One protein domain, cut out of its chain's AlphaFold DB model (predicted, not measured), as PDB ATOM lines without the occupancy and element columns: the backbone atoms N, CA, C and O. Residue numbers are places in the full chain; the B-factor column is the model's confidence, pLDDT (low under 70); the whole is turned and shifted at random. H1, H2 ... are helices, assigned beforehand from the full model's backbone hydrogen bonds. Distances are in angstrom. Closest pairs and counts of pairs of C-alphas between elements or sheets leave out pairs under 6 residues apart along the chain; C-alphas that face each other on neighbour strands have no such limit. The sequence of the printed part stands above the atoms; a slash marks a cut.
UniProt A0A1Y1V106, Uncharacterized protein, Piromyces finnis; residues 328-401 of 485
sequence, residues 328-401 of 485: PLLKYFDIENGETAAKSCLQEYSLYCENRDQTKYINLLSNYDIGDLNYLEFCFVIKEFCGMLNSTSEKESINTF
ATOM      1  N   PRO A 328      30.415 -30.535 -37.409       74.69
ATOM      2  CA  PRO A 328      29.731 -31.286 -36.343       74.69
ATOM      3  C   PRO A 328      30.189 -30.929 -34.938       74.69
ATOM      4  O   PRO A 328      29.472 -31.186 -33.973       74.69
ATOM      5  N   LEU A 329      31.393 -30.368 -34.817       79.94
ATOM      6  CA  LEU A 329      31.948 -29.915 -33.553       79.94
ATOM      7  C   LEU A 329      31.449 -28.509 -33.189       79.94
ATOM      8  O   LEU A 329      31.497 -28.126 -32.021       79.94
ATOM      9  N   LEU A 330      30.902 -27.750 -34.145       79.62
ATOM     10  CA  LEU A 330      30.398 -26.406 -33.870       79.62
ATOM     11  C   LEU A 330      29.178 -26.414 -32.937       79.62
ATOM     12  O   LEU A 330      29.047 -25.496 -32.133       79.62
ATOM     13  N   LYS A 331      28.378 -27.493 -32.927       79.75
ATOM     14  CA  LYS A 331      27.238 -27.675 -32.003       79.75
ATOM     15  C   LYS A 331      27.610 -27.566 -30.515       79.75
ATOM     16  O   LYS A 331      26.744 -27.324 -29.682       79.75
ATOM     17  N   TYR A 332      28.883 -27.767 -30.156       80.56
ATOM     18  CA  TYR A 332      29.340 -27.638 -28.769       80.56
ATOM     19  C   TYR A 332      29.618 -26.187 -28.351       80.56
ATOM     20  O   TYR A 332      29.718 -25.935 -27.154       80.56
ATOM     21  N   PHE A 333      29.701 -25.222 -29.280       76.00
ATOM     22  CA  PHE A 333      29.772 -23.797 -28.918       76.00
ATOM     23  C   PHE A 333      28.458 -23.256 -28.351       76.00
ATOM     24  O   PHE A 333      28.486 -22.307 -27.569       76.00
ATOM     25  N   ASP A 334      27.327 -23.865 -28.710       75.06
ATOM     26  CA  ASP A 334      26.002 -23.454 -28.233       75.06
ATOM     27  C   ASP A 334      25.727 -23.903 -26.782       75.06
ATOM     28  O   ASP A 334      24.756 -23.471 -26.157       75.06
ATOM     29  N   ILE A 335      26.594 -24.747 -26.207       80.19
ATOM     30  CA  ILE A 335      26.509 -25.190 -24.812       80.19
ATOM     31  C   ILE A 335      27.145 -24.125 -23.910       80.19
ATOM     32  O   ILE A 335      28.356 -23.925 -23.913       80.19
ATOM     33  N   GLU A 336      26.327 -23.462 -23.086       78.31
ATOM     34  CA  GLU A 336      26.757 -22.286 -22.311       78.31
ATOM     35  C   GLU A 336      27.886 -22.539 -21.301       78.31
ATOM     36  O   GLU A 336      28.616 -21.607 -20.955       78.31
ATOM     37  N   ASN A 337      28.022 -23.774 -20.813       85.38
ATOM     38  CA  ASN A 337      29.077 -24.181 -19.892       85.38
ATOM     39  C   ASN A 337      30.185 -24.911 -20.667       85.38
ATOM     40  O   ASN A 337      29.991 -26.047 -21.098       85.38
ATOM     41  N   GLY A 338      31.358 -24.281 -20.788       77.06
ATOM     42  CA  GLY A 338      32.514 -24.828 -21.510       77.06
ATOM     43  C   GLY A 338      33.032 -26.167 -20.968       77.06
ATOM     44  O   GLY A 338      33.463 -27.011 -21.750       77.06
ATOM     45  N   GLU A 339      32.918 -26.428 -19.662       79.25
ATOM     46  CA  GLU A 339      33.279 -27.724 -19.070       79.25
ATOM     47  C   GLU A 339      32.272 -28.813 -19.471       79.25
ATOM     48  O   GLU A 339      32.658 -29.931 -19.817       79.25
ATOM     49  N   THR A 340      30.973 -28.490 -19.485       83.06
ATOM     50  CA  THR A 340      29.928 -29.387 -20.006       83.06
ATOM     51  C   THR A 340      30.123 -29.634 -21.499       83.06
ATOM     52  O   THR A 340      30.102 -30.784 -21.926       83.06
ATOM     53  N   ALA A 341      30.400 -28.585 -22.276       81.81
ATOM     54  CA  ALA A 341      30.674 -28.667 -23.706       81.81
ATOM     55  C   ALA A 341      31.880 -29.569 -24.000       81.81
ATOM     56  O   ALA A 341      31.787 -30.489 -24.811       81.81
ATOM     57  N   ALA A 342      32.991 -29.362 -23.286       84.12
ATOM     58  CA  ALA A 342      34.201 -30.165 -23.399       84.12
ATOM     59  C   ALA A 342      33.972 -31.625 -23.009       84.12
ATOM     60  O   ALA A 342      34.424 -32.518 -23.723       84.12
ATOM     61  N   LYS A 343      33.252 -31.887 -21.909       85.31
ATOM     62  CA  LYS A 343      32.910 -33.250 -21.478       85.31
ATOM     63  C   LYS A 343      32.011 -33.951 -22.488       85.31
ATOM     64  O   LYS A 343      32.304 -35.088 -22.831       85.31
ATOM     65  N   SER A 344      30.982 -33.289 -23.015       85.81
ATOM     66  CA  SER A 344      30.112 -33.854 -24.055       85.81
ATOM     67  C   SER A 344      30.865 -34.103 -25.366       85.81
ATOM     68  O   SER A 344      30.704 -35.162 -25.963       85.81
ATOM     69  N   CYS A 345      31.736 -33.176 -25.775       85.56
ATOM     70  CA  CYS A 345      32.616 -33.307 -26.938       85.56
ATOM     71  C   CYS A 345      33.584 -34.493 -26.772       85.56
ATOM     72  O   CYS A 345      33.638 -35.377 -27.623       85.56
ATOM     73  N   LEU A 346      34.283 -34.585 -25.636       84.56
ATOM     74  CA  LEU A 346      35.173 -35.710 -25.340       84.56
ATOM     75  C   LEU A 346      34.418 -37.033 -25.195       84.56
ATOM     76  O   LEU A 346      34.936 -38.045 -25.638       84.56
ATOM     77  N   GLN A 347      33.223 -37.055 -24.603       86.06
ATOM     78  CA  GLN A 347      32.446 -38.281 -24.402       86.06
ATOM     79  C   GLN A 347      31.839 -38.811 -25.705       86.06
ATOM     80  O   GLN A 347      31.822 -40.023 -25.916       86.06
ATOM     81  N   GLU A 348      31.345 -37.929 -26.579       81.19
ATOM     82  CA  GLU A 348      30.865 -38.340 -27.898       81.19
ATOM     83  C   GLU A 348      32.041 -38.856 -28.735       81.19
ATOM     84  O   GLU A 348      31.942 -39.942 -29.299       81.19
ATOM     85  N   TYR A 349      33.178 -38.148 -28.752       73.69
ATOM     86  CA  TYR A 349      34.277 -38.448 -29.672       73.69
ATOM     87  C   TYR A 349      35.382 -39.389 -29.160       73.69
ATOM     88  O   TYR A 349      36.077 -39.990 -29.985       73.69
ATOM     89  N   SER A 350      35.530 -39.621 -27.849       72.75
ATOM     90  CA  SER A 350      36.440 -40.660 -27.327       72.75
ATOM     91  C   SER A 350      36.057 -42.040 -27.857       72.75
ATOM     92  O   SER A 350      36.920 -42.815 -28.264       72.75
ATOM     93  N   LEU A 351      34.751 -42.303 -27.984       68.38
ATOM     94  CA  LEU A 351      34.215 -43.537 -28.551       68.38
ATOM     95  C   LEU A 351      34.658 -43.795 -29.998       68.38
ATOM     96  O   LEU A 351      34.748 -44.962 -30.381       68.38
ATOM     97  N   TYR A 352      34.942 -42.744 -30.772       72.25
ATOM     98  CA  TYR A 352      35.462 -42.845 -32.138       72.25
ATOM     99  C   TYR A 352      36.988 -42.980 -32.122       72.25
ATOM    100  O   TYR A 352      37.529 -43.874 -32.766       72.25
ATOM    101  N   CYS A 353      37.675 -42.125 -31.356       77.81
ATOM    102  CA  CYS A 353      39.128 -41.976 -31.429       77.81
ATOM    103  C   CYS A 353      39.935 -42.988 -30.600       77.81
ATOM    104  O   CYS A 353      41.018 -43.399 -31.028       77.81
ATOM    105  N   GLU A 354      39.436 -43.406 -29.434       76.19
ATOM    106  CA  GLU A 354      40.144 -44.314 -28.518       76.19
ATOM    107  C   GLU A 354      39.934 -45.786 -28.896       76.19
ATOM    108  O   GLU A 354      40.890 -46.562 -28.907       76.19
ATOM    109  N   ASN A 355      38.716 -46.159 -29.304       71.94
ATOM    110  CA  ASN A 355      38.383 -47.537 -29.691       71.94
ATOM    111  C   ASN A 355      38.939 -47.958 -31.064       71.94
ATOM    112  O   ASN A 355      38.857 -49.134 -31.411       71.94
ATOM    113  N   ARG A 356      39.470 -47.016 -31.862       68.31
ATOM    114  CA  ARG A 356      39.835 -47.229 -33.279       68.31
ATOM    115  C   ARG A 356      38.692 -47.814 -34.116       68.31
ATOM    116  O   ARG A 356      38.924 -48.585 -35.046       68.31
ATOM    117  N   ASP A 357      37.460 -47.430 -33.790       71.69
ATOM    118  CA  ASP A 357      36.241 -47.872 -34.465       71.69
ATOM    119  C   ASP A 357      36.114 -47.145 -35.816       71.69
ATOM    120  O   ASP A 357      35.403 -46.148 -35.969       71.69
ATOM    121  N   GLN A 358      36.886 -47.622 -36.799       67.69
ATOM    122  CA  GLN A 358      36.922 -47.059 -38.149       67.69
ATOM    123  C   GLN A 358      35.540 -47.083 -38.808       67.69
ATOM    124  O   GLN A 358      35.215 -46.151 -39.534       67.69
ATOM    125  N   THR A 359      34.700 -48.078 -38.508       68.75
ATOM    126  CA  THR A 359      33.315 -48.158 -38.987       68.75
ATOM    127  C   THR A 359      32.489 -46.970 -38.497       68.75
ATOM    128  O   THR A 359      31.796 -46.334 -39.289       68.75
ATOM    129  N   LYS A 360      32.594 -46.597 -37.214       68.88
ATOM    130  CA  LYS A 360      31.940 -45.382 -36.706       68.88
ATOM    131  C   LYS A 360      32.524 -44.100 -37.285       68.88
ATOM    132  O   LYS A 360      31.756 -43.191 -37.575       68.88
ATOM    133  N   TYR A 361      33.837 -44.014 -37.494       66.75
ATOM    134  CA  TYR A 361      34.432 -42.862 -38.183       66.75
ATOM    135  C   TYR A 361      33.949 -42.744 -39.639       66.75
ATOM    136  O   TYR A 361      33.610 -41.646 -40.064       66.75
ATOM    137  N   ILE A 362      33.812 -43.856 -40.371       64.62
ATOM    138  CA  ILE A 362      33.219 -43.897 -41.719       64.62
ATOM    139  C   ILE A 362      31.739 -43.480 -41.681       64.62
ATOM    140  O   ILE A 362      31.301 -42.695 -42.518       64.62
ATOM    141  N   ASN A 363      30.980 -43.913 -40.671       66.88
ATOM    142  CA  ASN A 363      29.600 -43.460 -40.471       66.88
ATOM    143  C   ASN A 363      29.503 -41.979 -40.061       66.88
ATOM    144  O   ASN A 363      28.484 -41.338 -40.301       66.88
ATOM    145  N   LEU A 364      30.537 -41.406 -39.447       66.38
ATOM    146  CA  LEU A 364      30.575 -39.979 -39.128       66.38
ATOM    147  C   LEU A 364      31.008 -39.156 -40.355       66.38
ATOM    148  O   LEU A 364      30.411 -38.119 -40.620       66.38
ATOM    149  N   LEU A 365      31.937 -39.679 -41.166       61.72
ATOM    150  CA  LEU A 365      32.274 -39.192 -42.510       61.72
ATOM    151  C   LEU A 365      31.084 -39.216 -43.478       61.72
ATOM    152  O   LEU A 365      31.049 -38.392 -44.386       61.72
ATOM    153  N   SER A 366      30.152 -40.168 -43.359       55.72
ATOM    154  CA  SER A 366      28.976 -40.236 -44.239       55.72
ATOM    155  C   SER A 366      27.873 -39.268 -43.809       55.72
ATOM    156  O   SER A 366      27.239 -38.655 -44.664       55.72
ATOM    157  N   ASN A 367      27.683 -39.075 -42.500       55.72
ATOM    158  CA  ASN A 367      26.670 -38.168 -41.954       55.72
ATOM    159  C   ASN A 367      27.106 -36.695 -41.898       55.72
ATOM    160  O   ASN A 367      26.249 -35.820 -41.774       55.72
ATOM    161  N   TYR A 368      28.408 -36.402 -41.963       61.94
ATOM    162  CA  TYR A 368      28.915 -35.058 -41.719       61.94
ATOM    163  C   TYR A 368      30.121 -34.658 -42.569       61.94
ATOM    164  O   TYR A 368      31.016 -35.457 -42.850       61.94
ATOM    165  N   ASP A 369      30.192 -33.363 -42.888       60.69
ATOM    166  CA  ASP A 369      31.335 -32.793 -43.587       60.69
ATOM    167  C   ASP A 369      32.470 -32.428 -42.624       60.69
ATOM    168  O   ASP A 369      32.400 -31.446 -41.877       60.69
ATOM    169  N   ILE A 370      33.503 -33.272 -42.617       61.22
ATOM    170  CA  ILE A 370      34.681 -33.155 -41.747       61.22
ATOM    171  C   ILE A 370      35.990 -32.910 -42.520       61.22
ATOM    172  O   ILE A 370      37.075 -33.002 -41.949       61.22
ATOM    173  N   GLY A 371      35.878 -32.540 -43.800       63.06
ATOM    174  CA  GLY A 371      36.996 -32.180 -44.672       63.06
ATOM    175  C   GLY A 371      37.870 -33.357 -45.122       63.06
ATOM    176  O   GLY A 371      37.554 -34.516 -44.865       63.06
ATOM    177  N   ASP A 372      39.014 -33.045 -45.740       60.47
ATOM    178  CA  ASP A 372      40.040 -34.021 -46.159       60.47
ATOM    179  C   ASP A 372      40.859 -34.602 -44.978       60.47
ATOM    180  O   ASP A 372      41.916 -35.199 -45.182       60.47
ATOM    181  N   LEU A 373      40.411 -34.406 -43.729       68.38
ATOM    182  CA  LEU A 373      41.119 -34.860 -42.532       68.38
ATOM    183  C   LEU A 373      41.130 -36.389 -42.470       68.38
ATOM    184  O   LEU A 373      40.084 -37.019 -42.278       68.38
ATOM    185  N   ASN A 374      42.317 -36.997 -42.533       77.75
ATOM    186  CA  ASN A 374      42.440 -38.430 -42.276       77.75
ATOM    187  C   ASN A 374      42.097 -38.754 -40.806       77.75
ATOM    188  O   ASN A 374      42.107 -37.874 -39.949       77.75
ATOM    189  N   TYR A 375      41.827 -40.023 -40.482       75.88
ATOM    190  CA  TYR A 375      41.393 -40.442 -39.137       75.88
ATOM    191  C   TYR A 375      42.260 -39.886 -37.988       75.88
ATOM    192  O   TYR A 375      41.735 -39.478 -36.952       75.88
ATOM    193  N   LEU A 376      43.588 -39.842 -38.160       77.56
ATOM    194  CA  LEU A 376      44.504 -39.341 -37.132       77.56
ATOM    195  C   LEU A 376      44.451 -37.814 -37.018       77.56
ATOM    196  O   LEU A 376      44.474 -37.292 -35.904       77.56
ATOM    197  N   GLU A 377      44.347 -37.107 -38.143       78.44
ATOM    198  CA  GLU A 377      44.173 -35.650 -38.178       78.44
ATOM    199  C   GLU A 377      42.827 -35.246 -37.579       78.44
ATOM    200  O   GLU A 377      42.783 -34.365 -36.728       78.44
ATOM    201  N   PHE A 378      41.747 -35.945 -37.929       80.50
ATOM    202  CA  PHE A 378      40.418 -35.733 -37.364       80.50
ATOM    203  C   PHE A 378      40.416 -35.913 -35.840       80.50
ATOM    204  O   PHE A 378      39.981 -35.026 -35.107       80.50
ATOM    205  N   CYS A 379      40.986 -37.012 -35.340       82.69
ATOM    206  CA  CYS A 379      41.101 -37.247 -33.901       82.69
ATOM    207  C   CYS A 379      42.027 -36.251 -33.185       82.69
ATOM    208  O   CYS A 379      41.783 -35.910 -32.026       82.69
ATOM    209  N   PHE A 380      43.066 -35.748 -33.857       83.44
ATOM    210  CA  PHE A 380      43.901 -34.670 -33.333       83.44
ATOM    211  C   PHE A 380      43.118 -33.350 -33.232       83.44
ATOM    212  O   PHE A 380      43.111 -32.723 -32.172       83.44
ATOM    213  N   VAL A 381      42.395 -32.981 -34.292       82.81
ATOM    214  CA  VAL A 381      41.542 -31.786 -34.371       82.81
ATOM    215  C   VAL A 381      40.450 -31.805 -33.306       82.81
ATOM    216  O   VAL A 381      40.302 -30.822 -32.585       82.81
ATOM    217  N   ILE A 382      39.752 -32.931 -33.122       84.50
ATOM    218  CA  ILE A 382      38.792 -33.112 -32.023       84.50
ATOM    219  C   ILE A 382      39.465 -32.888 -30.671       84.50
ATOM    220  O   ILE A 382      38.937 -32.163 -29.832       84.50
ATOM    221  N   LYS A 383      40.616 -33.524 -30.426       85.12
ATOM    222  CA  LYS A 383      41.281 -33.465 -29.120       85.12
ATOM    223  C   LYS A 383      41.713 -32.042 -28.771       85.12
ATOM    224  O   LYS A 383      41.535 -31.617 -27.631       85.12
ATOM    225  N   GLU A 384      42.249 -31.303 -29.741       84.88
ATOM    226  CA  GLU A 384      42.527 -29.877 -29.575       84.88
ATOM    227  C   GLU A 384      41.243 -29.070 -29.359       84.88
ATOM    228  O   GLU A 384      41.193 -28.233 -28.458       84.88
ATOM    229  N   PHE A 385      40.198 -29.341 -30.140       85.38
ATOM    230  CA  PHE A 385      38.933 -28.622 -30.082       85.38
ATOM    231  C   PHE A 385      38.198 -28.796 -28.744       85.38
ATOM    232  O   PHE A 385      37.912 -27.811 -28.062       85.38
ATOM    233  N   CYS A 386      37.950 -30.033 -28.304       84.81
ATOM    234  CA  CYS A 386      37.327 -30.273 -27.002       84.81
ATOM    235  C   CYS A 386      38.222 -29.771 -25.849       84.81
ATOM    236  O   CYS A 386      37.720 -29.335 -24.815       84.81
ATOM    237  N   GLY A 387      39.551 -29.781 -26.033       83.38
ATOM    238  CA  GLY A 387      40.504 -29.167 -25.109       83.38
ATOM    239  C   GLY A 387      40.347 -27.645 -24.999       83.38
ATOM    240  O   GLY A 387      40.411 -27.109 -23.890       83.38
ATOM    241  N   MET A 388      40.079 -26.948 -26.111       82.38
ATOM    242  CA  MET A 388      39.772 -25.511 -26.104       82.38
ATOM    243  C   MET A 388      38.513 -25.204 -25.296       82.38
ATOM    244  O   MET A 388      38.567 -24.310 -24.452       82.38
ATOM    245  N   LEU A 389      37.422 -25.953 -25.504       80.25
ATOM    246  CA  LEU A 389      36.150 -25.749 -24.791       80.25
ATOM    247  C   LEU A 389      36.334 -25.765 -23.261       80.25
ATOM    248  O   LEU A 389      35.748 -24.947 -22.554       80.25
ATOM    249  N   ASN A 390      37.221 -26.632 -22.760       76.00
ATOM    250  CA  ASN A 390      37.523 -26.749 -21.331       76.00
ATOM    251  C   ASN A 390      38.352 -25.571 -20.784       76.00
ATOM    252  O   ASN A 390      38.361 -25.321 -19.583       76.00
ATOM    253  N   SER A 391      39.077 -24.858 -21.651       64.44
ATOM    254  CA  SER A 391      39.891 -23.691 -21.276       64.44
ATOM    255  C   SER A 391      39.104 -22.374 -21.256       64.44
ATOM    256  O   SER A 391      39.586 -21.372 -20.733       64.44
ATOM    257  N   THR A 392      37.890 -22.367 -21.812       59.53
ATOM    258  CA  THR A 392      37.013 -21.196 -21.909       59.53
ATOM    259  C   THR A 392      35.931 -21.218 -20.831       59.53
ATOM    260  O   THR A 392      34.771 -21.512 -21.108       59.53
ATOM    261  N   SER A 393      36.298 -20.867 -19.595       48.62
ATOM    262  CA  SER A 393      35.348 -20.726 -18.477       48.62
ATOM    263  C   SER A 393      34.524 -19.426 -18.507       48.62
ATOM    264  O   SER A 393      33.655 -19.242 -17.661       48.62
ATOM    265  N   GLU A 394      34.770 -18.520 -19.463       50.91
ATOM    266  CA  GLU A 394      34.058 -17.239 -19.603       50.91
ATOM    267  C   GLU A 394      33.733 -16.932 -21.076       50.91
ATOM    268  O   GLU A 394      34.627 -16.930 -21.929       50.91
ATOM    269  N   LYS A 395      32.467 -16.595 -21.382       48.88
ATOM    270  CA  LYS A 395      31.992 -16.274 -22.751       48.88
ATOM    271  C   LYS A 395      32.766 -15.124 -23.424       48.88
ATOM    272  O   LYS A 395      32.899 -15.116 -24.648       48.88
ATOM    273  N   GLU A 396      33.329 -14.181 -22.662       47.75
ATOM    274  CA  GLU A 396      34.148 -13.080 -23.207       47.75
ATOM    275  C   GLU A 396      35.469 -13.561 -23.838       47.75
ATOM    276  O   GLU A 396      35.987 -12.939 -24.777       47.75
ATOM    277  N   SER A 397      35.984 -14.711 -23.392       51.56
ATOM    278  CA  SER A 397      37.208 -15.311 -23.931       51.56
ATOM    279  C   SER A 397      37.040 -15.742 -25.387       51.56
ATOM    280  O   SER A 397      37.969 -15.586 -26.173       51.56
ATOM    281  N   ILE A 398      35.857 -16.235 -25.774       50.34
ATOM    282  CA  ILE A 398      35.600 -16.837 -27.095       50.34
ATOM    283  C   ILE A 398      35.572 -15.767 -28.193       50.34
ATOM    284  O   ILE A 398      36.339 -15.851 -29.150       50.34
ATOM    285  N   ASN A 399      34.794 -14.692 -28.016       45.97
ATOM    286  CA  ASN A 399      34.787 -13.549 -28.947       45.97
ATOM    287  C   ASN A 399      36.172 -12.888 -29.081       45.97
ATOM    288  O   ASN A 399      36.534 -12.376 -30.147       45.97
ATOM    289  N   THR A 400      36.961 -12.913 -28.005       48.91
ATOM    290  CA  THR A 400      38.350 -12.444 -28.012       48.91
ATOM    291  C   THR A 400      39.267 -13.429 -28.741       48.91
ATOM    292  O   THR A 400      40.140 -12.993 -29.490       48.91
ATOM    293  N   PHE A 401      39.061 -14.740 -28.584       49.56
ATOM    294  CA  PHE A 401      39.839 -15.786 -29.248       49.56
ATOM    295  C   PHE A 401      39.641 -15.744 -30.761       49.56
ATOM    296  O   PHE A 401      40.637 -15.627 -31.469       49.56
TER     297      PHE A 401
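What this domain is: This is residues 328 to 401 of the 485 residues of an uncharacterized protein of Piromyces finnis (UniProt A0A1Y1V106). Two long helices, H1 and H3, run side by side, with H2 across one end and H4 beyond the other. The printed part has 74 residues and four named helices, in order H1 to H4: all helix. It is compact, radius of gyration of the C-alphas 12.7 A, spanning 38 by 21 by 18 A.

How they stand to each other: H3, residues 375 to 391, touches H1, residues 338 to 353, opposite ways at a shallow tilt of 17 degrees; C-alphas 342 and 386 are closest, 4.8 A. H2, residues 358 to 367, only just touches H1, at residue 352 alone and only at the corner: 3 C-alpha pairs within 8 A, closest 352 and 361, 6.1 A. H4, residues 395 to 401, is apart from these. H2 and H3 have every O i to N i+4 pair within hydrogen-bond range, H1 10 of 12, H4 2 of 3.

Where its parts are: H3 runs 24.5 A from C-alpha 375 at (41.393, -40.442, -39.137), H1 20.9 A. H4 ends at C-alpha 401, (39.839, -15.786, -29.248).

The domain as a whole: The printed part has no cut; pLDDT is under 70 in 29 residues, among them 391 to 401.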